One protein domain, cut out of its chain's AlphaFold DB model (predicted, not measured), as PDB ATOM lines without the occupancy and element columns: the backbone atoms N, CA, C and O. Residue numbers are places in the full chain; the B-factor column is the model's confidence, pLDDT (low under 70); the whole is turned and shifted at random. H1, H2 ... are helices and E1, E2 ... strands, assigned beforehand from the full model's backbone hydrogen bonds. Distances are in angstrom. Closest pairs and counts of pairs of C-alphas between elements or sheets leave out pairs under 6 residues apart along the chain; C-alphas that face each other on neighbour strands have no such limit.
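Overview. This is residues 8 to 124 of the 129 residues of the protein "Endo/exonuclease/phosphatase domain-containing protein" of Pocillopora damicornis (UniProt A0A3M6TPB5). A small three-stranded sheet, E1, E2 and E3, forms the middle tier, between two helices side by side, H1 and H2, and a separate two-stranded hairpin, E4 and E5. The helices run the same way, and long links join E2 to H2 and H2 to E3. The 117 printed residues include two named helices and five named strands, in the order E1 H1 E2 H2 E3 E4 E5, with under half of the residues in named elements; the class is mixed, helices and strands. The larger sheet, order E1 E2 E3, is mixed, and the hairpin is antiparallel. The whole is compact, with a radius of gyration of the C-alphas of 13.6 A and spans of 38 by 30 by 25 A.

Arrangement. E2, residues 38 to 44, is the inner strand, parallel to E1, residues 8 to 11, with N 10 and O 40 2.8 A apart. E2 is antiparallel to E3, residues 94 to 98, with N 97 and O 41 2.8 A apart. Residues 80 to 81 pair antiparallel with residues 97 to 98 of E3. E1, H1, residues 20 to 31, and E2 form a strand-helix-strand unit, two parallel neighbour strands with a helix between, its crossover right-handed. H1 touches H2, residues 64 to 76, at a shallow tilt of 4 degrees; their closest C-alphas, of Asp 27 and Ile 73, are 6.0 A apart. H2 is only just not on the sheet, with 4 pairs of C-alphas within 10 A. E4, residues 104 to 110, and E5, residues 118 to 123, form a hairpin, with N 108 and O 120 2.9 A apart. The closest C-alphas of E3 and E5, of Asp 94 and Val 119, are 7.1 A apart. In H1 and H2 every O i to N i+4 pair is within hydrogen-bond range.

Along the chain. E1 begins at C-alpha 8 (266.826, 349.507, 187.135), and E5 ends at C-alpha 123 (269.725, 339.600, 195.374). E2 is 20.4 A long, H2 18.0 A, E4 17.2 A and H1 17.1 A; E5 is 16.0 A, E3 13.8 A and E1 10.2 A.

Size, cuts and confidence. The C-alphas of Asn 36 and Asn 60, the two farthest apart, are 39.2 A apart. The printed part has no cut, and no printed residue is under 70 in pLDDT.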
ATOM      1  N   LEU A   8     266.000 349.027 188.229       96.00
ATOM      2  CA  LEU A   8     266.826 349.507 187.135       96.00
ATOM      3  C   LEU A   8     268.140 348.734 187.154       96.00
ATOM      4  O   LEU A   8     268.827 348.705 188.173       96.00
ATOM      5  N   ILE A   9     268.466 348.105 186.028       96.31
ATOM      6  CA  ILE A   9     269.717 347.373 185.844       96.31
ATOM      7  C   ILE A   9     270.524 348.126 184.795       96.31
ATOM      8  O   ILE A   9     270.047 348.340 183.681       96.31
ATOM      9  N   GLY A  10     271.720 348.555 185.172       96.88
ATOM     10  CA  GLY A  10     272.656 349.259 184.311       96.88
ATOM     11  C   GLY A  10     273.929 348.450 184.120       96.88
ATOM     12  O   GLY A  10     274.388 347.770 185.038       96.88
ATOM     13  N   SER A  11     274.515 348.573 182.934       96.94
ATOM     14  CA  SER A  11     275.880 348.133 182.683       96.94
ATOM     15  C   SER A  11     276.773 349.345 182.477       96.94
ATOM     16  O   SER A  11     276.378 350.290 181.793       96.94
ATOM     17  N   TYR A  12     277.959 349.324 183.074       97.06
ATOM     18  CA  TYR A  12     278.970 350.351 182.880       97.06
ATOM     19  C   TYR A  12     280.294 349.694 182.520       97.06
ATOM     20  O   TYR A  12     280.799 348.850 183.257       97.06
ATOM     21  N   TYR A  13     280.831 350.087 181.371       95.12
ATOM     22  CA  TYR A  13     282.137 349.661 180.905       95.12
ATOM     23  C   TYR A  13     283.019 350.883 180.727       95.12
ATOM     24  O   TYR A  13     282.641 351.833 180.038       95.12
ATOM     25  N   ARG A  14     284.204 350.839 181.328       92.75
ATOM     26  CA  ARG A  14     285.210 351.884 181.192       92.75
ATOM     27  C   ARG A  14     286.476 351.288 180.581       92.75
ATOM     28  O   ARG A  14     287.156 350.527 181.262       92.75
ATOM     29  N   PRO A  15     286.830 351.625 179.331       81.81
ATOM     30  CA  PRO A  15     287.916 350.948 178.620       81.81
ATOM     31  C   PRO A  15     289.317 351.305 179.132       81.81
ATOM     32  O   PRO A  15     290.228 350.488 179.026       81.81
ATOM     33  N   TYR A  16     289.517 352.509 179.686       79.81
ATOM     34  CA  TYR A  16     290.841 352.983 180.097       79.81
ATOM     35  C   TYR A  16     290.843 353.593 181.495       79.81
ATOM     36  O   TYR A  16     289.986 354.407 181.834       79.81
ATOM     37  N   ALA A  17     291.888 353.286 182.274       71.69
ATOM     38  CA  ALA A  17     292.086 353.785 183.637       71.69
ATOM     39  C   ALA A  17     292.158 355.326 183.747       71.69
ATOM     40  O   ALA A  17     291.951 355.873 184.835       71.69
ATOM     41  N   SER A  18     292.430 356.024 182.640       75.94
ATOM     42  CA  SER A  18     292.553 357.483 182.533       75.94
ATOM     43  C   SER A  18     291.289 358.200 182.046       75.94
ATOM     44  O   SER A  18     291.249 359.427 182.111       75.94
ATOM     45  N   ASP A  19     290.262 357.476 181.592       84.88
ATOM     46  CA  ASP A  19     289.026 358.052 181.053       84.88
ATOM     47  C   ASP A  19     288.200 358.723 182.164       84.88
ATOM     48  O   ASP A  19     287.466 358.070 182.907       84.88
ATOM     49  N   ALA A  20     288.419 360.017 182.389       88.50
ATOM     50  CA  ALA A  20     287.687 360.782 183.396       88.50
ATOM     51  C   ALA A  20     286.289 361.189 182.902       88.50
ATOM     52  O   ALA A  20     285.391 361.398 183.715       88.50
ATOM     53  N   GLU A  21     286.102 361.281 181.584       93.38
ATOM     54  CA  GLU A  21     284.830 361.668 180.982       93.38
ATOM     55  C   GLU A  21     283.764 360.600 181.235       93.38
ATOM     56  O   GLU A  21     282.649 360.937 181.632       93.38
ATOM     57  N   SER A  22     284.119 359.316 181.122       95.19
ATOM     58  CA  SER A  22     283.185 358.224 181.407       95.19
ATOM     59  C   SER A  22     282.643 358.266 182.844       95.19
ATOM     60  O   SER A  22     281.477 357.950 183.071       95.19
ATOM     61  N   LEU A  23     283.463 358.688 183.820       96.00
ATOM     62  CA  LEU A  23     283.046 358.844 185.219       96.00
ATOM     63  C   LEU A  23     282.090 360.028 185.392       96.00
ATOM     64  O   LEU A  23     281.086 359.899 186.087       96.00
ATOM     65  N   ALA A  24     282.352 361.153 184.724       95.94
ATOM     66  CA  ALA A  24     281.440 362.296 184.734       95.94
ATOM     67  C   ALA A  24     280.083 361.945 184.095       95.94
ATOM     68  O   ALA A  24     279.030 362.280 184.634       95.94
ATOM     69  N   GLN A  25     280.094 361.209 182.981       96.44
ATOM     70  CA  GLN A  25     278.875 360.741 182.319       96.44
ATOM     71  C   GLN A  25     278.117 359.700 183.157       96.44
ATOM     72  O   GLN A  25     276.881 359.674 183.133       96.44
ATOM     73  N   LEU A  26     278.826 358.855 183.915       97.25
ATOM     74  CA  LEU A  26     278.216 357.952 184.890       97.25
ATOM     75  C   LEU A  26     277.483 358.746 185.979       97.25
ATOM     76  O   LEU A  26     276.304 358.487 186.221       97.25
ATOM     77  N   ASP A  27     278.144 359.730 186.588       98.00
ATOM     78  CA  ASP A  27     277.569 360.585 187.635       98.00
ATOM     79  C   ASP A  27     276.313 361.333 187.150       98.00
ATOM     80  O   ASP A  27     275.247 361.309 187.779       98.00
ATOM     81  N   GLU A  28     276.394 361.921 185.953       98.06
ATOM     82  CA  GLU A  28     275.264 362.592 185.315       98.06
ATOM     83  C   GLU A  28     274.105 361.615 185.043       98.06
ATOM     84  O   GLU A  28     272.933 361.936 185.253       98.06
ATOM     85  N   SER A  29     274.420 360.391 184.609       97.44
ATOM     86  CA  SER A  29     273.421 359.354 184.344       97.44
ATOM     87  C   SER A  29     272.695 358.909 185.604       97.44
ATOM     88  O   SER A  29     271.468 358.796 185.580       97.44
ATOM     89  N   LEU A  30     273.425 358.709 186.702       97.38
ATOM     90  CA  LEU A  30     272.850 358.336 187.993       97.38
ATOM     91  C   LEU A  30     271.956 359.452 188.559       97.38
ATOM     92  O   LEU A  30     270.871 359.167 189.066       97.38
ATOM     93  N   THR A  31     272.325 360.721 188.351       97.12
ATOM     94  CA  THR A  31     271.517 361.888 188.761       97.12
ATOM     95  C   THR A  31     270.131 361.921 188.106       97.12
ATOM     96  O   THR A  31     269.171 362.428 188.691       97.12
ATOM     97  N   ARG A  32     269.989 361.364 186.896       96.56
ATOM     98  CA  ARG A  32     268.710 361.326 186.163       96.56
ATOM     99  C   ARG A  32     267.774 360.204 186.620       96.56
ATOM    100  O   ARG A  32     266.626 360.154 186.174       96.56
ATOM    101  N   LEU A  33     268.234 359.295 187.481       95.75
ATOM    102  CA  LEU A  33     267.437 358.152 187.918       95.75
ATOM    103  C   LEU A  33     266.348 358.558 188.933       95.75
ATOM    104  O   LEU A  33     266.525 359.476 189.737       95.75
ATOM    105  N   PRO A  34     265.191 357.872 188.944       93.94
ATOM    106  CA  PRO A  34     264.134 358.147 189.908       93.94
ATOM    107  C   PRO A  34     264.553 357.753 191.332       93.94
ATOM    108  O   PRO A  34     265.036 356.653 191.570       93.94
ATOM    109  N   LYS A  35     264.256 358.596 192.327       88.75
ATOM    110  CA  LYS A  35     264.657 358.359 193.732       88.75
ATOM    111  C   LYS A  35     264.012 357.134 194.398       88.75
ATOM    112  O   LYS A  35     264.533 356.618 195.378       88.75
ATOM    113  N   ASN A  36     262.855 356.675 193.915       91.69
ATOM    114  CA  ASN A  36     262.097 355.575 194.526       91.69
ATOM    115  C   ASN A  36     262.183 354.279 193.702       91.69
ATOM    116  O   ASN A  36     261.159 353.698 193.339       91.69
ATOM    117  N   CYS A  37     263.403 353.843 193.391       93.75
ATOM    118  CA  CYS A  37     263.684 352.603 192.668       93.75
ATOM    119  C   CYS A  37     264.807 351.793 193.338       93.75
ATOM    120  O   CYS A  37     265.504 352.284 194.228       93.75
ATOM    121  N   HIS A  38     264.953 350.541 192.917       95.38
ATOM    122  CA  HIS A  38     266.153 349.742 193.127       95.38
ATOM    123  C   HIS A  38     267.087 349.935 191.932       95.38
ATOM    124  O   HIS A  38     266.615 349.962 190.797       95.38
ATOM    125  N   ILE A  39     268.385 350.060 192.186       97.12
ATOM    126  CA  ILE A  39     269.414 350.253 191.162       97.12
ATOM    127  C   ILE A  39     270.475 349.184 191.361       97.12
ATOM    128  O   ILE A  39     271.033 349.089 192.455       97.12
ATOM    129  N   TRP A  40     270.753 348.421 190.307       97.38
ATOM    130  CA  TRP A  40     271.905 347.532 190.201       97.38
ATOM    131  C   TRP A  40     272.757 347.997 189.026       97.38
ATOM    132  O   TRP A  40     272.300 347.992 187.884       97.38
ATOM    133  N   LEU A  41     273.984 348.416 189.303       98.12
ATOM    134  CA  LEU A  41     274.964 348.799 188.297       98.12
ATOM    135  C   LEU A  41     276.089 347.772 188.314       98.12
ATOM    136  O   LEU A  41     276.662 347.528 189.373       98.12
ATOM    137  N   ALA A  42     276.410 347.181 187.169       97.69
ATOM    138  CA  ALA A  42     277.462 346.175 187.076       97.69
ATOM    139  C   ALA A  42     278.371 346.402 185.866       97.69
ATOM    140  O   ALA A  42     277.932 346.909 184.834       97.69
ATOM    141  N   GLY A  43     279.624 345.975 185.967       95.81
ATOM    142  CA  GLY A  43     280.525 345.906 184.821       95.81
ATOM    143  C   GLY A  43     281.991 346.105 185.178       95.81
ATOM    144  O   GLY A  43     282.354 346.199 186.351       95.81
ATOM    145  N   ASP A  44     282.816 346.151 184.136       94.94
ATOM    146  CA  ASP A  44     284.254 346.377 184.230       94.94
ATOM    147  C   ASP A  44     284.549 347.885 184.275       94.94
ATOM    148  O   ASP A  44     284.423 348.606 183.278       94.94
ATOM    149  N   VAL A  45     284.942 348.365 185.457       94.06
ATOM    150  CA  VAL A  45     285.287 349.776 185.684       94.06
ATOM    151  C   VAL A  45     286.750 350.092 185.358       94.06
ATOM    152  O   VAL A  45     287.123 351.267 185.336       94.06
ATOM    153  N   ASN A  46     287.597 349.075 185.149       92.88
ATOM    154  CA  ASN A  46     289.052 349.201 185.000       92.88
ATOM    155  C   ASN A  46     289.712 350.125 186.051       92.88
ATOM    156  O   ASN A  46     290.595 350.933 185.747       92.88
ATOM    157  N   LEU A  47     289.284 349.997 187.311       91.38
ATOM    158  CA  LEU A  47     289.826 350.698 188.485       91.38
ATOM    159  C   LEU A  47     290.424 349.695 189.485       91.38
ATOM    160  O   LEU A  47     290.033 349.604 190.645       91.38
ATOM    161  N   ALA A  48     291.399 348.922 189.006       91.75
ATOM    162  CA  ALA A  48     292.089 347.854 189.738       91.75
ATOM    163  C   ALA A  48     292.869 348.309 190.996       91.75
ATOM    164  O   ALA A  48     293.353 347.476 191.769       91.75
ATOM    165  N   GLY A  49     293.032 349.621 191.179       92.50
ATOM    166  CA  GLY A  49     293.789 350.241 192.260       92.50
ATOM    167  C   GLY A  49     293.028 350.412 193.573       92.50
ATOM    168  O   GLY A  49     293.603 350.988 194.489       92.50
ATOM    169  N   VAL A  50     291.774 349.955 193.680       93.38
ATOM    170  CA  VAL A  50     291.031 349.943 194.953       93.38
ATOM    171  C   VAL A  50     291.200 348.594 195.654       93.38
ATOM    172  O   VAL A  50     291.109 347.539 195.025       93.38
ATOM    173  N   GLU A  51     291.432 348.627 196.961       92.56
ATOM    174  CA  GLU A  51     291.329 347.477 197.854       92.56
ATOM    175  C   GLU A  51     289.897 347.393 198.396       92.56
ATOM    176  O   GLU A  51     289.462 348.232 199.185       92.56
ATOM    177  N   TRP A  52     289.144 346.383 197.970       92.62
ATOM    178  CA  TRP A  52     287.817 346.100 198.514       92.62
ATOM    179  C   TRP A  52     287.930 345.072 199.654       92.62
ATOM    180  O   TRP A  52     288.775 344.181 199.577       92.62
ATOM    181  N   PRO A  53     287.130 345.180 200.731       91.62
ATOM    182  CA  PRO A  53     286.084 346.180 200.970       91.62
ATOM    183  C   PRO A  53     286.575 347.456 201.688       91.62
ATOM    184  O   PRO A  53     285.758 348.311 202.017       91.62
ATOM    185  N   SER A  54     287.876 347.602 201.972       91.38
ATOM    186  CA  SER A  54     288.411 348.722 202.771       91.38
ATOM    187  C   SER A  54     288.313 350.086 202.083       91.38
ATOM    188  O   SER A  54     288.421 351.107 202.759       91.38
ATOM    189  N   THR A  55     288.103 350.118 200.765       92.44
ATOM    190  CA  THR A  55     288.117 351.314 199.899       92.44
ATOM    191  C   THR A  55     289.450 352.061 199.880       92.44
ATOM    192  O   THR A  55     289.527 353.192 199.405       92.44
ATOM    193  N   ASN A  56     290.527 351.426 200.348       94.31
ATOM    194  CA  ASN A  56     291.857 352.016 200.297       94.31
ATOM    195  C   ASN A  56     292.385 352.020 198.863       94.31
ATOM    196  O   ASN A  56     292.185 351.076 198.099       94.31
ATOM    197  N   ILE A  57     293.124 353.067 198.510       95.69
ATOM    198  CA  ILE A  57     293.854 353.102 197.246       95.69
ATOM    199  C   ILE A  57     295.192 352.380 197.419       95.69
ATOM    200  O   ILE A  57     295.974 352.716 198.310       95.69
ATOM    201  N   LYS A  58     295.474 351.413 196.540       93.62
ATOM    202  CA  LYS A  58     296.748 350.683 196.497       93.62
ATOM    203  C   LYS A  58     297.919 351.673 196.329       93.62
ATOM    204  O   LYS A  58     297.813 352.583 195.500       93.62
ATOM    205  N   PRO A  59     299.071 351.471 197.000       90.88
ATOM    206  CA  PRO A  59     300.201 352.413 196.969       90.88
ATOM    207  C   PRO A  59     300.719 352.795 195.572       90.88
ATOM    208  O   PRO A  59     301.159 353.922 195.372       90.88
ATOM    209  N   ASN A  60     300.639 351.883 194.595       88.50
ATOM    210  CA  ASN A  60     301.124 352.085 193.222       88.50
ATOM    211  C   ASN A  60     299.986 352.320 192.212       88.50
ATOM    212  O   ASN A  60     300.124 352.009 191.028       88.50
ATOM    213  N   CYS A  61     298.835 352.816 192.671       91.12
ATOM    214  CA  CYS A  61     297.714 353.126 191.794       91.12
ATOM    215  C   CYS A  61     298.103 354.231 190.786       91.12
ATOM    216  O   CYS A  61     298.502 355.317 191.207       91.12
ATOM    217  N   PRO A  62     297.971 354.006 189.463       88.25
ATOM    218  CA  PRO A  62     298.384 354.983 188.453       88.25
ATOM    219  C   PRO A  62     297.452 356.201 188.365       88.25
ATOM    220  O   PRO A  62     297.851 357.242 187.850       88.25
ATOM    221  N   SER A  63     296.207 356.080 188.834       91.75
ATOM    222  CA  SER A  63     295.171 357.112 188.697       91.75
ATOM    223  C   SER A  63     294.322 357.264 189.973       91.75
ATOM    224  O   SER A  63     293.100 357.098 189.932       91.75
ATOM    225  N   PRO A  64     294.933 357.579 191.134       93.50
ATOM    226  CA  PRO A  64     294.248 357.587 192.431       93.50
ATOM    227  C   PRO A  64     293.064 358.563 192.476       93.50
ATOM    228  O   PRO A  64     292.050 358.269 193.099       93.50
ATOM    229  N   ALA A  65     293.151 359.688 191.759       93.75
ATOM    230  CA  ALA A  65     292.065 360.662 191.667       93.75
ATOM    231  C   ALA A  65     290.798 360.069 191.025       93.75
ATOM    232  O   ALA A  65     289.707 360.259 191.546       93.75
ATOM    233  N   GLN A  66     290.932 359.309 189.934       94.31
ATOM    234  CA  GLN A  66     289.810 358.652 189.257       94.31
ATOM    235  C   GLN A  66     289.213 357.520 190.101       94.31
ATOM    236  O   GLN A  66     288.003 357.310 190.070       94.31
ATOM    237  N   HIS A  67     290.046 356.807 190.864       94.94
ATOM    238  CA  HIS A  67     289.577 355.769 191.782       94.94
ATOM    239  C   HIS A  67     288.742 356.380 192.914       94.94
ATOM    240  O   HIS A  67     287.622 355.934 193.149       94.94
ATOM    241  N   ASN A  68     289.243 357.450 193.543       95.62
ATOM    242  CA  ASN A  68     288.494 358.192 194.559       95.62
ATOM    243  C   ASN A  68     287.209 358.796 193.986       95.62
ATOM    244  O   ASN A  68     286.155 358.638 194.582       95.62
ATOM    245  N   LEU A  69     287.264 359.392 192.789       95.81
ATOM    246  CA  LEU A  69     286.079 359.942 192.131       95.81
ATOM    247  C   LEU A  69     284.995 358.878 191.921       95.81
ATOM    248  O   LEU A  69     283.824 359.141 192.161       95.81
ATOM    249  N   PHE A  70     285.361 357.668 191.493       95.94
ATOM    250  CA  PHE A  70     284.395 356.579 191.366       95.94
ATOM    251  C   PHE A  70     283.788 356.176 192.718       95.94
ATOM    252  O   PHE A  70     282.572 356.003 192.803       95.94
ATOM    253  N   ILE A  71     284.612 356.052 193.765       96.56
ATOM    254  CA  ILE A  71     284.148 355.756 195.131       96.56
ATOM    255  C   ILE A  71     283.151 356.829 195.590       96.56
ATOM    256  O   ILE A  71     282.063 356.492 196.061       96.56
ATOM    257  N   ASP A  72     283.480 358.102 195.368       97.56
ATOM    258  CA  ASP A  72     282.630 359.241 195.706       97.56
ATOM    259  C   ASP A  72     281.315 359.217 194.918       97.56
ATOM    260  O   ASP A  72     280.258 359.403 195.511       97.56
ATOM    261  N   ILE A  73     281.336 358.940 193.608       97.62
ATOM    262  CA  ILE A  73     280.119 358.814 192.784       97.62
ATOM    263  C   ILE A  73     279.203 357.725 193.356       97.62
ATOM    264  O   ILE A  73     278.021 357.970 193.599       97.62
ATOM    265  N   VAL A  74     279.738 356.528 193.613       97.31
ATOM    266  CA  VAL A  74     278.954 355.415 194.172       97.31
ATOM    267  C   VAL A  74     278.337 355.813 195.518       97.31
ATOM    268  O   VAL A  74     277.133 355.627 195.717       97.31
ATOM    269  N   ALA A  75     279.120 356.421 196.412       96.75
ATOM    270  CA  ALA A  75     278.646 356.855 197.724       96.75
ATOM    271  C   ALA A  75     277.603 357.989 197.641       96.75
ATOM    272  O   ALA A  75     276.566 357.925 198.306       96.75
ATOM    273  N   ASN A  76     277.830 358.998 196.796       97.69
ATOM    274  CA  ASN A  76     276.954 360.162 196.622       97.69
ATOM    275  C   ASN A  76     275.571 359.780 196.076       97.69
ATOM    276  O   ASN A  76     274.571 360.405 196.434       97.69
ATOM    277  N   HIS A  77     275.492 358.718 195.267       97.19
ATOM    278  CA  HIS A  77     274.225 358.161 194.774       97.19
ATOM    279  C   HIS A  77     273.591 357.132 195.723       97.19
ATOM    280  O   HIS A  77     272.621 356.462 195.360       97.19
ATOM    281  N   GLY A  78     274.099 357.015 196.955       96.50
ATOM    282  CA  GLY A  78     273.571 356.104 197.974       96.50
ATOM    283  C   GLY A  78     273.724 354.632 197.598       96.50
ATOM    284  O   GLY A  78     272.917 353.798 198.014       96.50
ATOM    285  N   MET A  79     274.716 354.319 196.766       97.06
ATOM    286  CA  MET A  79     275.029 352.969 196.337       97.06
ATOM    287  C   MET A  79     276.195 352.401 197.144       97.06
ATOM    288  O   MET A  79     276.976 353.110 197.774       97.06
ATOM    289  N   SER A  80     276.305 351.083 197.141       96.81
ATOM    290  CA  SER A  80     277.388 350.347 197.774       96.81
ATOM    291  C   SER A  80     277.847 349.249 196.838       96.81
ATOM    292  O   SER A  80     277.032 348.525 196.266       96.81
ATOM    293  N   GLN A  81     279.157 349.153 196.671       96.62
ATOM    294  CA  GLN A  81     279.810 348.100 195.916       96.62
ATOM    295  C   GLN A  81     279.856 346.813 196.768       96.62
ATOM    296  O   GLN A  81     279.987 346.902 197.988       96.62
ATOM    297  N   ILE A  82     279.682 345.635 196.152       97.06
ATOM    298  CA  ILE A  82     279.519 344.350 196.875       97.06
ATOM    299  C   ILE A  82     280.521 343.246 196.488       97.06
ATOM    300  O   ILE A  82     280.320 342.094 196.862       97.06
ATOM    301  N   VAL A  83     281.554 343.540 195.698       96.69
ATOM    302  CA  VAL A  83     282.508 342.543 195.164       96.69
ATOM    303  C   VAL A  83     283.870 342.692 195.841       96.69
ATOM    304  O   VAL A  83     284.605 343.638 195.591       96.69
ATOM    305  N   ASP A  84     284.252 341.749 196.686       94.19
ATOM    306  CA  ASP A  84     285.518 341.803 197.432       94.19
ATOM    307  C   ASP A  84     286.557 340.775 196.956       94.19
ATOM    308  O   ASP A  84     287.686 340.747 197.442       94.19
ATOM    309  N   GLN A  85     286.204 339.948 195.974       94.00
ATOM    310  CA  GLN A  85     287.068 338.904 195.430       94.00
ATOM    311  C   GLN A  85     287.746 339.349 194.133       94.00
ATOM    312  O   GLN A  85     287.306 340.274 193.451       94.00
ATOM    313  N   LEU A  86     288.839 338.675 193.781       94.25
ATOM    314  CA  LEU A  86     289.635 338.982 192.596       94.25
ATOM    315  C   LEU A  86     288.910 338.565 191.315       94.25
ATOM    316  O   LEU A  86     288.633 337.382 191.111       94.25
ATOM    317  N   THR A  87     288.677 339.519 190.420       94.19
ATOM    318  CA  THR A  87     287.980 339.293 189.150       94.19
ATOM    319  C   THR A  87     288.904 339.315 187.938       94.19
ATOM    320  O   THR A  87     288.525 338.814 186.892       94.19
ATOM    321  N   ARG A  88     290.152 339.780 188.066       93.06
ATOM    322  CA  ARG A  88     291.154 339.718 186.989       93.06
ATOM    323  C   ARG A  88     292.570 339.664 187.556       93.06
ATOM    324  O   ARG A  88     293.095 340.677 188.022       93.06
ATOM    325  N   GLY A  89     293.216 338.499 187.498       90.94
ATOM    326  CA  GLY A  89     294.532 338.300 188.116       90.94
ATOM    327  C   GLY A  89     294.503 338.644 189.612       90.94
ATOM    328  O   GLY A  89     293.721 338.067 190.356       90.94
ATOM    329  N   GLU A  90     295.320 339.612 190.037       90.50
ATOM    330  CA  GLU A  90     295.390 340.112 191.427       90.50
ATOM    331  C   GLU A  90     294.524 341.365 191.681       90.50
ATOM    332  O   GLU A  90     294.728 342.111 192.643       90.50
ATOM    333  N   ASN A  91     293.558 341.637 190.802       92.12
ATOM    334  CA  ASN A  91     292.730 342.837 190.855       92.12
ATOM    335  C   ASN A  91     291.230 342.528 190.822       92.12
ATOM    336  O   ASN A  91     290.811 341.463 190.372       92.12
ATOM    337  N   THR A  92     290.433 343.517 191.229       94.00
ATOM    338  CA  THR A  92     288.963 343.475 191.205       94.00
ATOM    339  C   THR A  92     288.402 344.633 190.363       94.00
ATOM    340  O   THR A  92     287.892 345.600 190.927       94.00
ATOM    341  N   PRO A  93     288.582 344.642 189.026       93.69
ATOM    342  CA  PRO A  93     288.027 345.692 188.165       93.69
ATOM    343  C   PRO A  93     286.549 345.470 187.806       93.69
ATOM    344  O   PRO A  93     285.861 346.431 187.474       93.69
ATOM    345  N   ASP A  94     286.050 344.236 187.890       95.75
ATOM    346  CA  ASP A  94     284.640 343.912 187.663       95.75
ATOM    347  C   ASP A  94     283.844 344.066 188.963       95.75
ATOM    348  O   ASP A  94     284.123 343.391 189.957       95.75
ATOM    349  N   LEU A  95     282.861 344.969 188.971       97.00
ATOM    350  CA  LEU A  95     282.125 345.358 190.174       97.00
ATOM    351  C   LEU A  95     280.613 345.247 189.978       97.00
ATOM    352  O   LEU A  95     280.088 345.349 188.869       97.00
ATOM    353  N   ILE A  96     279.912 345.120 191.101       98.00
ATOM    354  CA  ILE A  96     278.470 345.324 191.216       98.00
ATOM    355  C   ILE A  96     278.252 346.348 192.325       98.00
ATOM    356  O   ILE A  96     278.783 346.187 193.423       98.00
ATOM    357  N   ALA A  97     277.470 347.384 192.038       97.94
ATOM    358  CA  ALA A  97     277.032 348.383 192.996       97.94
ATOM    359  C   ALA A  97     275.501 348.417 193.076       97.94
ATOM    360  O   ALA A  97     274.802 348.385 192.060       97.94
ATOM    361  N   VAL A  98     274.975 348.485 194.299       98.12
ATOM    362  CA  VAL A  98     273.538 348.421 194.588       98.12
ATOM    363  C   VAL A  98     273.122 349.532 195.542       98.12
ATOM    364  O   VAL A  98     273.875 349.890 196.438       98.12
ATOM    365  N   ASN A  99     271.902 350.052 195.409       97.31
ATOM    366  CA  ASN A  99     271.375 351.082 196.321       97.31
ATOM    367  C   ASN A  99     270.586 350.522 197.522       97.31
ATOM    368  O   ASN A  99     269.912 351.264 198.236       97.31
ATOM    369  N   ASN A 100     270.610 349.202 197.726       96.12
ATOM    370  CA  ASN A 100     269.995 348.563 198.883       96.12
ATOM    371  C   ASN A 100     270.709 347.254 199.251       96.12
ATOM    372  O   ASN A 100     270.357 346.187 198.748       96.12
ATOM    373  N   LEU A 101     271.671 347.342 200.171       96.06
ATOM    374  CA  LEU A 101     272.435 346.189 200.659       96.06
ATOM    375  C   LEU A 101     271.579 345.140 201.380       96.06
ATOM    376  O   LEU A 101     271.922 343.967 201.354       96.06
ATOM    377  N   THR A 102     270.449 345.526 201.983       95.94
ATOM    378  CA  THR A 102     269.596 344.591 202.748       95.94
ATOM    379  C   THR A 102     268.946 343.497 201.902       95.94
ATOM    380  O   THR A 102     268.378 342.565 202.458       95.94
ATOM    381  N   LEU A 103     268.997 343.628 200.574       95.62
ATOM    382  CA  LEU A 103     268.483 342.633 199.637       95.62
ATOM    383  C   LEU A 103     269.579 341.693 199.124       95.62
ATOM    384  O   LEU A 103     269.263 340.751 198.412       95.62
ATOM    385  N   VAL A 104     270.854 341.969 199.402       97.25
ATOM    386  CA  VAL A 104     271.967 341.172 198.881       97.25
ATOM    387  C   VAL A 104     272.177 339.967 199.790       97.25
ATOM    388  O   VAL A 104     272.479 340.133 200.970       97.25
ATOM    389  N   ASN A 105     272.051 338.763 199.235       97.25
ATOM    390  CA  ASN A 105     272.270 337.515 199.969       97.25
ATOM    391  C   ASN A 105     273.743 337.110 199.928       97.25
ATOM    392  O   ASN A 105     274.335 336.790 200.957       97.25
ATOM    393  N   ARG A 106     274.331 337.109 198.723       96.25
ATOM    394  CA  ARG A 106     275.752 336.823 198.508       96.25
ATOM    395  C   ARG A 106     276.264 337.374 197.183       96.25
ATOM    396  O   ARG A 106     275.490 337.569 196.245       96.25
ATOM    397  N   SER A 107     277.578 337.530 197.103       96.50
ATOM    398  CA  SER A 107     278.339 337.723 195.872       96.50
ATOM    399  C   SER A 107     279.506 336.735 195.837       96.50
ATOM    400  O   SER A 107     280.113 336.423 196.864       96.50
ATOM    401  N   GLU A 108     279.793 336.196 194.657       95.75
ATOM    402  CA  GLU A 108     280.943 335.323 194.444       95.75
ATOM    403  C   GLU A 108     281.544 335.521 193.053       95.75
ATOM    404  O   GLU A 108     280.860 335.913 192.106       95.75
ATOM    405  N   THR A 109     282.831 335.234 192.922       95.06
ATOM    406  CA  THR A 109     283.529 335.261 191.645       95.06
ATOM    407  C   THR A 109     283.589 333.857 191.066       95.06
ATOM    408  O   THR A 109     284.063 332.922 191.711       95.06
ATOM    409  N   LEU A 110     283.111 333.712 189.833       93.38
ATOM    410  CA  LEU A 110     283.056 332.456 189.106       93.38
ATOM    411  C   LEU A 110     284.148 332.424 188.026       93.38
ATOM    412  O   LEU A 110     284.216 333.343 187.201       93.38
ATOM    413  N   PRO A 111     284.981 331.371 187.976       89.25
ATOM    414  CA  PRO A 111     285.980 331.229 186.925       89.25
ATOM    415  C   PRO A 111     285.303 331.033 185.562       89.25
ATOM    416  O   PRO A 111     284.355 330.256 185.431       89.25
ATOM    417  N   VAL A 112     285.810 331.710 184.532       82.12
ATOM    418  CA  VAL A 112     285.342 331.591 183.136       82.12
ATOM    419  C   VAL A 112     286.529 331.493 182.168       82.12
ATOM    420  O   VAL A 112     287.681 331.632 182.563       82.12
ATOM    421  N   ILE A 113     286.258 331.231 180.882       73.75
ATOM    422  CA  ILE A 113     287.268 331.040 179.816       73.75
ATOM    423  C   ILE A 113     287.825 332.393 179.304       73.75
ATOM    424  O   ILE A 113     288.070 332.570 178.113       73.75
ATOM    425  N   SER A 114     287.971 333.378 180.187       84.62
ATOM    426  CA  SER A 114     288.440 334.737 179.891       84.62
ATOM    427  C   SER A 114     289.549 335.120 180.877       84.62
ATOM    428  O   SER A 114     289.742 334.441 181.883       84.62
ATOM    429  N   ASP A 115     290.289 336.195 180.604       88.00
ATOM    430  CA  ASP A 115     291.202 336.782 181.590       88.00
ATOM    431  C   ASP A 115     290.451 337.508 182.721       88.00
ATOM    432  O   ASP A 115     291.031 337.752 183.779       88.00
ATOM    433  N   HIS A 116     289.160 337.790 182.519       91.56
ATOM    434  CA  HIS A 116     288.218 338.230 183.547       91.56
ATOM    435  C   HIS A 116     287.396 337.053 184.073       91.56
ATOM    436  O   HIS A 116     286.820 336.308 183.285       91.56
ATOM    437  N   ASN A 117     287.263 336.933 185.389       93.25
ATOM    438  CA  ASN A 117     286.281 336.087 186.048       93.25
ATOM    439  C   ASN A 117     284.906 336.773 186.069       93.25
ATOM    440  O   ASN A 117     284.804 337.996 186.153       93.25
ATOM    441  N   ALA A 118     283.831 335.989 186.049       93.50
ATOM    442  CA  ALA A 118     282.479 336.528 186.148       93.50
ATOM    443  C   ALA A 118     282.119 336.832 187.607       93.50
ATOM    444  O   ALA A 118     282.439 336.053 188.501       93.50
ATOM    445  N   VAL A 119     281.388 337.919 187.849       95.25
ATOM    446  CA  VAL A 119     280.787 338.187 189.162       95.25
ATOM    447  C   VAL A 119     279.362 337.646 189.182       95.25
ATOM    448  O   VAL A 119     278.530 338.024 188.358       95.25
ATOM    449  N   PHE A 120     279.072 336.786 190.148       95.62
ATOM    450  CA  PHE A 120     277.730 336.330 190.477       95.62
ATOM    451  C   PHE A 120     277.227 337.058 191.724       95.62
ATOM    452  O   PHE A 120     277.958 337.214 192.698       95.62
ATOM    453  N   ALA A 121     275.964 337.481 191.708       96.69
ATOM    454  CA  ALA A 121     275.292 338.020 192.881       96.69
ATOM    455  C   ALA A 121     273.872 337.468 192.983       96.69
ATOM    456  O   ALA A 121     273.140 337.390 191.994       96.69
ATOM    457  N   GLU A 122     273.481 337.122 194.204       96.75
ATOM    458  CA  GLU A 122     272.127 336.715 194.552       96.75
ATOM    459  C   GLU A 122     271.473 337.849 195.350       96.75
ATOM    460  O   GLU A 122     271.971 338.233 196.413       96.75
ATOM    461  N   ILE A 123     270.393 338.423 194.809       96.00
ATOM    462  CA  ILE A 123     269.725 339.600 195.374       96.00
ATOM    463  C   ILE A 123     268.209 339.383 195.382       96.00
ATOM    464  O   ILE A 123     267.593 339.132 194.341       96.00
ATOM    465  N   ASP A 124     267.598 339.530 196.553       94.69
ATOM    466  CA  ASP A 124     266.176 339.324 196.783       94.69
ATOM    467  C   ASP A 124     265.335 340.428 196.138       94.69
ATOM    468  O   ASP A 124     265.326 341.590 196.556       94.69
TER     469      ASP A 124